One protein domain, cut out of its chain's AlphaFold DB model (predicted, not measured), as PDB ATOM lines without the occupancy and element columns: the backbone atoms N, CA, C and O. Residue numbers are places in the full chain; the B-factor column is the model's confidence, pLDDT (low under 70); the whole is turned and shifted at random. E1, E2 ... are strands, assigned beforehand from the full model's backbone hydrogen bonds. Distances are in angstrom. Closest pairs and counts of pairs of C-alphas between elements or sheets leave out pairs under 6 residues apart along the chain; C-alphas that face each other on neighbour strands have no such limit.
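AT A GLANCE: This is residues 94 to 147 of the 181 residues of the protein "Protein" of Lentinula edodes (UniProt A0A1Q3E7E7). A long two-stranded ribbon, E1 beside E4, and a short hairpin, E2 with E3, make a loose, elongated model; the hairpin is near the end of the ribbon where E1 begins and E4 ends, and two long links run between it and the ribbon's other end. The printed part has 54 residues, with no named helix and four named strands in the order E1, E2, E3, E4. They form two separate antiparallel sheets of two strands, E1 - E4 and E2 - E3. The class is all strand, with under half of the residues, 23 of 54, in named elements. The whole is loose, with a radius of gyration of the C-alphas of 12.6 A and spans of 39 by 24 by 17 A.

HOW THE PARTS SIT: E1, residues 98 to 105, and E4, residues 140 to 146, are antiparallel neighbours, with 163 degrees between their directions. Their C-alphas 103 and 142 face each other at 4.3 A, and C-alphas 98 and 146 at 4.5 A. N 104 and O 141 are 2.7 A apart and N 145 and O 100 are 2.8 A apart, both within hydrogen-bond range. E2, residues 119 to 122, and E3, residues 125 to 128, are a hairpin of antiparallel strands, with 143 degrees between their directions. Within hydrogen-bond range across it are N 120 and O 127 at 2.7 A, and N 125 and O 122 at 2.9 A. E1 and E3 have one pair of C-alphas within 8 A, those of Arg 99 and Val 127, 7.9 A apart, and their centres are 15.1 A apart. E2 is apart from E1 and from E4, and E3 is apart from E4.

IN THESE COORDINATES: E1 measures 19.8 A from C-alpha 98 at (46.073, 15.043, -48.827) to C-alpha 105 at (46.460, 2.093, -33.822). E4 measures 19.3 A and ends with C-alpha 146 at (41.653, 14.867, -49.386). E2 is 9.3 A long, and E3, 9.9 A long, begins with C-alpha 125 at (50.343, 28.489, -47.401).

THE WHOLE: The two C-alphas farthest apart are those of Arg 107 and Asp 123, at 38.7 A. The printed part, residues 94 to 147, has no cut. The link from E1 to E2, 13 residues, and the link from E3 to E4, 11 residues, are long; the link from E2 to E3, two residues, is tight. The mean pLDDT of the printed part is 75.8, and 15 residues are under 70, among them residues 112 to 117 and 130 to 133.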
ATOM      1  N   ILE A  94      46.395  17.001 -62.503       63.62
ATOM      2  CA  ILE A  94      46.044  17.595 -61.213       63.62
ATOM      3  C   ILE A  94      46.398  16.582 -60.121       63.62
ATOM      4  O   ILE A  94      45.755  15.540 -59.988       63.62
ATOM      5  N   ILE A  95      47.422  16.886 -59.326       70.12
ATOM      6  CA  ILE A  95      47.824  16.061 -58.183       70.12
ATOM      7  C   ILE A  95      47.042  16.528 -56.949       70.12
ATOM      8  O   ILE A  95      47.294  17.612 -56.420       70.12
ATOM      9  N   ASN A  96      46.094  15.714 -56.471       68.50
ATOM     10  CA  ASN A  96      45.375  15.994 -55.227       68.50
ATOM     11  C   ASN A  96      46.213  15.539 -54.024       68.50
ATOM     12  O   ASN A  96      46.297  14.347 -53.720       68.50
ATOM     13  N   LEU A  97      46.852  16.493 -53.347       72.38
ATOM     14  CA  LEU A  97      47.624  16.220 -52.140       72.38
ATOM     15  C   LEU A  97      46.693  16.135 -50.919       72.38
ATOM     16  O   LEU A  97      45.826  16.999 -50.741       72.38
ATOM     17  N   PRO A  98      46.863  15.130 -50.042       72.38
ATOM     18  CA  PRO A  98      46.073  15.043 -48.827       72.38
ATOM     19  C   PRO A  98      46.375  16.228 -47.906       72.38
ATOM     20  O   PRO A  98      47.527  16.638 -47.727       72.38
ATOM     21  N   ARG A  99      45.316  16.772 -47.303       73.56
ATOM     22  CA  ARG A  99      45.394  17.860 -46.315       73.56
ATOM     23  C   ARG A  99      45.800  17.328 -44.952       73.56
ATOM     24  O   ARG A  99      46.545  17.975 -44.229       73.56
ATOM     25  N   VAL A 100      45.260  16.162 -44.612       76.00
ATOM     26  CA  VAL A 100      45.441  15.519 -43.316       76.00
ATOM     27  C   VAL A 100      45.669  14.035 -43.563       76.00
ATOM     28  O   VAL A 100      44.933  13.406 -44.319       76.00
ATOM     29  N   SER A 101      46.698  13.482 -42.931       79.50
ATOM     30  CA  SER A 101      46.970  12.048 -42.896       79.50
ATOM     31  C   SER A 101      47.291  11.683 -41.457       79.50
ATOM     32  O   SER A 101      48.317  12.103 -40.931       79.50
ATOM     33  N   VAL A 102      46.411  10.921 -40.817       82.06
ATOM     34  CA  VAL A 102      46.550  10.515 -39.418       82.06
ATOM     35  C   VAL A 102      46.570   9.000 -39.359       82.06
ATOM     36  O   VAL A 102      45.654   8.344 -39.844       82.06
ATOM     37  N   GLN A 103      47.609   8.435 -38.754       83.94
ATOM     38  CA  GLN A 103      47.622   7.016 -38.420       83.94
ATOM     39  C   GLN A 103      46.900   6.808 -37.088       83.94
ATOM     40  O   GLN A 103      47.000   7.625 -36.175       83.94
ATOM     41  N   THR A 104      46.165   5.717 -36.957       85.94
ATOM     42  CA  THR A 104      45.529   5.281 -35.717       85.94
ATOM     43  C   THR A 104      45.932   3.837 -35.461       85.94
ATOM     44  O   THR A 104      46.109   3.060 -36.397       85.94
ATOM     45  N   SER A 105      46.126   3.468 -34.194       88.00
ATOM     46  CA  SER A 105      46.460   2.093 -33.822       88.00
ATOM     47  C   SER A 105      45.324   1.459 -33.037       88.00
ATOM     48  O   SER A 105      44.815   2.057 -32.086       88.00
ATOM     49  N   SER A 106      44.972   0.218 -33.377       88.31
ATOM     50  CA  SER A 106      43.973  -0.559 -32.635       88.31
ATOM     51  C   SER A 106      44.405  -0.858 -31.193       88.31
ATOM     52  O   SER A 106      43.553  -0.993 -30.316       88.31
ATOM     53  N   ARG A 107      45.720  -0.895 -30.920       89.38
ATOM     54  CA  ARG A 107      46.283  -1.120 -29.577       89.38
ATOM     55  C   ARG A 107      46.180   0.088 -28.648       89.38
ATOM     56  O   ARG A 107      46.294  -0.075 -27.437       89.38
ATOM     57  N   GLN A 108      46.008   1.293 -29.188       86.88
ATOM     58  CA  GLN A 108      46.014   2.541 -28.422       86.88
ATOM     59  C   GLN A 108      44.768   3.376 -28.727       86.88
ATOM     60  O   GLN A 108      44.852   4.508 -29.203       86.88
ATOM     61  N   GLN A 109      43.593   2.817 -28.430       79.62
ATOM     62  CA  GLN A 109      42.340   3.566 -28.521       79.62
ATOM     63  C   GLN A 109      42.420   4.820 -27.631       79.62
ATOM     64  O   GLN A 109      42.683   4.729 -26.434       79.62
ATOM     65  N   GLY A 110      42.238   6.000 -28.230       76.69
ATOM     66  CA  GLY A 110      42.225   7.286 -27.520       76.69
ATOM     67  C   GLY A 110      43.567   8.020 -27.415       76.69
ATOM     68  O   GLY A 110      43.580   9.154 -26.940       76.69
ATOM     69  N   LYS A 111      44.685   7.449 -27.888       76.75
ATOM     70  CA  LYS A 111      45.920   8.224 -28.095       76.75
ATOM     71  C   LYS A 111      45.998   8.657 -29.552       76.75
ATOM     72  O   LYS A 111      46.128   7.825 -30.446       76.75
ATOM     73  N   SER A 112      45.922   9.965 -29.793       62.22
ATOM     74  CA  SER A 112      46.229  10.530 -31.105       62.22
ATOM     75  C   SER A 112      47.692  10.242 -31.424       62.22
ATOM     76  O   SER A 112      48.580  10.671 -30.680       62.22
ATOM     77  N   ILE A 113      47.951   9.511 -32.510       65.44
ATOM     78  CA  ILE A 113      49.309   9.384 -33.033       65.44
ATOM     79  C   ILE A 113      49.770  10.796 -33.401       65.44
ATOM     80  O   ILE A 113      49.016  11.562 -34.000       65.44
ATOM     81  N   HIS A 114      50.959  11.137 -32.911       66.25
ATOM     82  CA  HIS A 114      51.578  12.458 -32.928       66.25
ATOM     83  C   HIS A 114      51.310  13.206 -34.243       66.25
ATOM     84  O   HIS A 114      51.585  12.690 -35.329       66.25
ATOM     85  N   TYR A 115      50.735  14.407 -34.134       66.31
ATOM     86  CA  TYR A 115      50.608  15.310 -35.271       66.31
ATOM     87  C   TYR A 115      52.027  15.712 -35.687       66.31
ATOM     88  O   TYR A 115      52.828  16.011 -34.802       66.31
ATOM     89  N   PRO A 116      52.382  15.685 -36.979       63.91
ATOM     90  CA  PRO A 116      53.686  16.172 -37.392       63.91
ATOM     91  C   PRO A 116      53.776  17.663 -37.048       63.91
ATOM     92  O   PRO A 116      53.030  18.472 -37.598       63.91
ATOM     93  N   ASP A 117      54.680  18.009 -36.131       68.25
ATOM     94  CA  ASP A 117      54.940  19.397 -35.725       68.25
ATOM     95  C   ASP A 117      55.583  20.213 -36.865       68.25
ATOM     96  O   ASP A 117      55.604  21.445 -36.847       68.25
ATOM     97  N   GLU A 118      56.086  19.530 -37.895       78.44
ATOM     98  CA  GLU A 118      56.754  20.145 -39.032       78.44
ATOM     99  C   GLU A 118      55.745  20.538 -40.116       78.44
ATOM    100  O   GLU A 118      55.231  19.720 -40.884       78.44
ATOM    101  N   THR A 119      55.489  21.841 -40.200       78.06
ATOM    102  CA  THR A 119      54.810  22.467 -41.335       78.06
ATOM    103  C   THR A 119      55.809  23.320 -42.109       78.06
ATOM    104  O   THR A 119      56.608  24.057 -41.538       78.06
ATOM    105  N   LEU A 120      55.783  23.196 -43.430       81.50
ATOM    106  CA  LEU A 120      56.523  24.024 -44.369       81.50
ATOM    107  C   LEU A 120      55.616  25.152 -44.851       81.50
ATOM    108  O   LEU A 120      54.493  24.925 -45.300       81.50
ATOM    109  N   ILE A 121      56.116  26.382 -44.794       81.75
ATOM    110  CA  ILE A 121      55.484  27.508 -45.480       81.75
ATOM    111  C   ILE A 121      55.843  27.389 -46.963       81.75
ATOM    112  O   ILE A 121      57.016  27.420 -47.329       81.75
ATOM    113  N   THR A 122      54.829  27.239 -47.809       78.62
ATOM    114  CA  THR A 122      54.937  27.256 -49.274       78.62
ATOM    115  C   THR A 122      54.181  28.464 -49.825       78.62
ATOM    116  O   THR A 122      53.399  29.086 -49.102       78.62
ATOM    117  N   ASP A 123      54.319  28.755 -51.119       79.81
ATOM    118  CA  ASP A 123      53.518  29.794 -51.791       79.81
ATOM    119  C   ASP A 123      52.000  29.524 -51.710       79.81
ATOM    120  O   ASP A 123      51.186  30.436 -51.841       79.81
ATOM    121  N   ASN A 124      51.609  28.278 -51.419       67.38
ATOM    122  CA  ASN A 124      50.224  27.849 -51.224       67.38
ATOM    123  C   ASN A 124      49.780  27.861 -49.744       67.38
ATOM    124  O   ASN A 124      48.708  27.345 -49.415       67.38
ATOM    125  N   GLY A 125      50.587  28.432 -48.844       74.50
ATOM    126  CA  GLY A 125      50.343  28.489 -47.401       74.50
ATOM    127  C   GLY A 125      51.113  27.433 -46.603       74.50
ATOM    128  O   GLY A 125      52.091  26.856 -47.079       74.50
ATOM    129  N   LEU A 126      50.678  27.200 -45.359       70.31
ATOM    130  CA  LEU A 126      51.245  26.175 -44.478       70.31
ATOM    131  C   LEU A 126      50.843  24.783 -44.969       70.31
ATOM    132  O   LEU A 126      49.659  24.442 -45.018       70.31
ATOM    133  N   VAL A 127      51.841  23.986 -45.318       68.62
ATOM    134  CA  VAL A 127      51.701  22.627 -45.827       68.62
ATOM    135  C   VAL A 127      52.491  21.706 -44.900       68.62
ATOM    136  O   VAL A 127      53.631  22.026 -44.584       68.62
ATOM    137  N   PRO A 128      51.942  20.582 -44.418       70.06
ATOM    138  CA  PRO A 128      52.717  19.650 -43.601       70.06
ATOM    139  C   PRO A 128      53.965  19.187 -44.367       70.06
ATOM    140  O   PRO A 128      53.885  18.885 -45.559       70.06
ATOM    141  N   ALA A 129      55.122  19.153 -43.703       71.81
ATOM    142  CA  ALA A 129      56.357  18.659 -44.299       71.81
ATOM    143  C   ALA A 129      56.162  17.175 -44.640       71.81
ATOM    144  O   ALA A 129      56.111  16.313 -43.762       71.81
ATOM    145  N   TYR A 130      55.951  16.869 -45.920       60.47
ATOM    146  CA  TYR A 130      55.601  15.527 -46.371       60.47
ATOM    147  C   TYR A 130      56.804  14.580 -46.293       60.47
ATOM    148  O   TYR A 130      57.431  14.243 -47.293       60.47
ATOM    149  N   SER A 131      57.079  14.069 -45.100       54.44
ATOM    150  CA  SER A 131      57.739  12.777 -44.936       54.44
ATOM    151  C   SER A 131      56.970  11.925 -43.935       54.44
ATOM    152  O   SER A 131      57.540  11.365 -42.997       54.44
ATOM    153  N   VAL A 132      55.651  11.811 -44.113       58.19
ATOM    154  CA  VAL A 132      54.891  10.809 -43.366       58.19
ATOM    155  C   VAL A 132      55.226   9.459 -43.986       58.19
ATOM    156  O   VAL A 132      54.618   9.033 -44.965       58.19
ATOM    157  N   LYS A 133      56.248   8.793 -43.444       68.75
ATOM    158  CA  LYS A 133      56.480   7.375 -43.715       68.75
ATOM    159  C   LYS A 133      55.218   6.640 -43.265       68.75
ATOM    160  O   LYS A 133      54.943   6.543 -42.070       68.75
ATOM    161  N   LEU A 134      54.411   6.198 -44.227       74.50
ATOM    162  CA  LEU A 134      53.223   5.410 -43.940       74.50
ATOM    163  C   LEU A 134      53.682   4.044 -43.443       74.50
ATOM    164  O   LEU A 134      54.246   3.258 -44.202       74.50
ATOM    165  N   GLN A 135      53.487   3.785 -42.151       78.12
ATOM    166  CA  GLN A 135      53.767   2.478 -41.586       78.12
ATOM    167  C   GLN A 135      52.506   1.632 -41.724       78.12
ATOM    168  O   GLN A 135      51.521   1.836 -41.018       78.12
ATOM    169  N   VAL A 136      52.539   0.688 -42.658       79.12
ATOM    170  CA  VAL A 136      51.437  -0.246 -42.883       79.12
ATOM    171  C   VAL A 136      51.656  -1.468 -41.994       79.12
ATOM    172  O   VAL A 136      52.669  -2.154 -42.104       79.12
ATOM    173  N   SER A 137      50.717  -1.714 -41.085       87.75
ATOM    174  CA  SER A 137      50.690  -2.878 -40.197       87.75
ATOM    175  C   SER A 137      49.241  -3.311 -40.001       87.75
ATOM    176  O   SER A 137      48.341  -2.480 -40.105       87.75
ATOM    177  N   SER A 138      49.000  -4.575 -39.650       90.62
ATOM    178  CA  SER A 138      47.660  -5.071 -39.290       90.62
ATOM    179  C   SER A 138      47.039  -4.320 -38.103       90.62
ATOM    180  O   SER A 138      45.829  -4.359 -37.897       90.62
ATOM    181  N   GLU A 139      47.862  -3.615 -37.328       90.25
ATOM    182  CA  GLU A 139      47.451  -2.849 -36.152       90.25
ATOM    183  C   GLU A 139      47.315  -1.345 -36.411       90.25
ATOM    184  O   GLU A 139      46.819  -0.638 -35.532       90.25
ATOM    185  N   ILE A 140      47.776  -0.842 -37.564       86.44
ATOM    186  CA  ILE A 140      47.823   0.590 -37.887       86.44
ATOM    187  C   ILE A 140      46.914   0.871 -39.081       86.44
ATOM    188  O   ILE A 140      47.121   0.356 -40.175       86.44
ATOM    189  N   SER A 141      45.922   1.733 -38.879       85.50
ATOM    190  CA  SER A 141      45.054   2.260 -39.934       85.50
ATOM    191  C   SER A 141      45.457   3.693 -40.259       85.50
ATOM    192  O   SER A 141      45.771   4.457 -39.357       85.50
ATOM    193  N   THR A 142      45.450   4.088 -41.533       83.88
ATOM    194  CA  THR A 142      45.707   5.485 -41.923       83.88
ATOM    195  C   THR A 142      44.416   6.124 -42.407       83.88
ATOM    196  O   THR A 142      43.791   5.640 -43.345       83.88
ATOM    197  N   ILE A 143      44.027   7.226 -41.777       82.50
ATOM    198  CA  ILE A 143      42.921   8.082 -42.191       82.50
ATOM    199  C   ILE A 143      43.516   9.219 -43.010       82.50
ATOM    200  O   ILE A 143      44.303  10.014 -42.495       82.50
ATOM    201  N   ILE A 144      43.141   9.296 -44.285       81.19
ATOM    202  CA  ILE A 144      43.603  10.335 -45.203       81.19
ATOM    203  C   ILE A 144      42.406  11.186 -45.612       81.19
ATOM    204  O   ILE A 144      41.408  10.667 -46.105       81.19
ATOM    205  N   GLN A 145      42.516  12.498 -45.422       80.31
ATOM    206  CA  GLN A 145      41.526  13.469 -45.859       80.31
ATOM    207  C   GLN A 145      42.070  14.251 -47.053       80.31
ATOM    208  O   GLN A 145      43.015  15.042 -46.940       80.31
ATOM    209  N   PHE A 146      41.436  14.053 -48.200       77.50
ATOM    210  CA  PHE A 146      41.653  14.867 -49.386       77.50
ATOM    211  C   PHE A 146      40.743  16.091 -49.344       77.50
ATOM    212  O   PHE A 146      39.666  16.067 -48.742       77.50
ATOM    213  N   ARG A 147      41.160  17.176 -49.999       69.25
ATOM    214  CA  ARG A 147      40.204  18.221 -50.359       69.25
ATOM    215  C   ARG A 147      39.373  17.652 -51.507       69.25
ATOM    216  O   ARG A 147      39.952  17.170 -52.482       69.25
TER     217      ARG A 147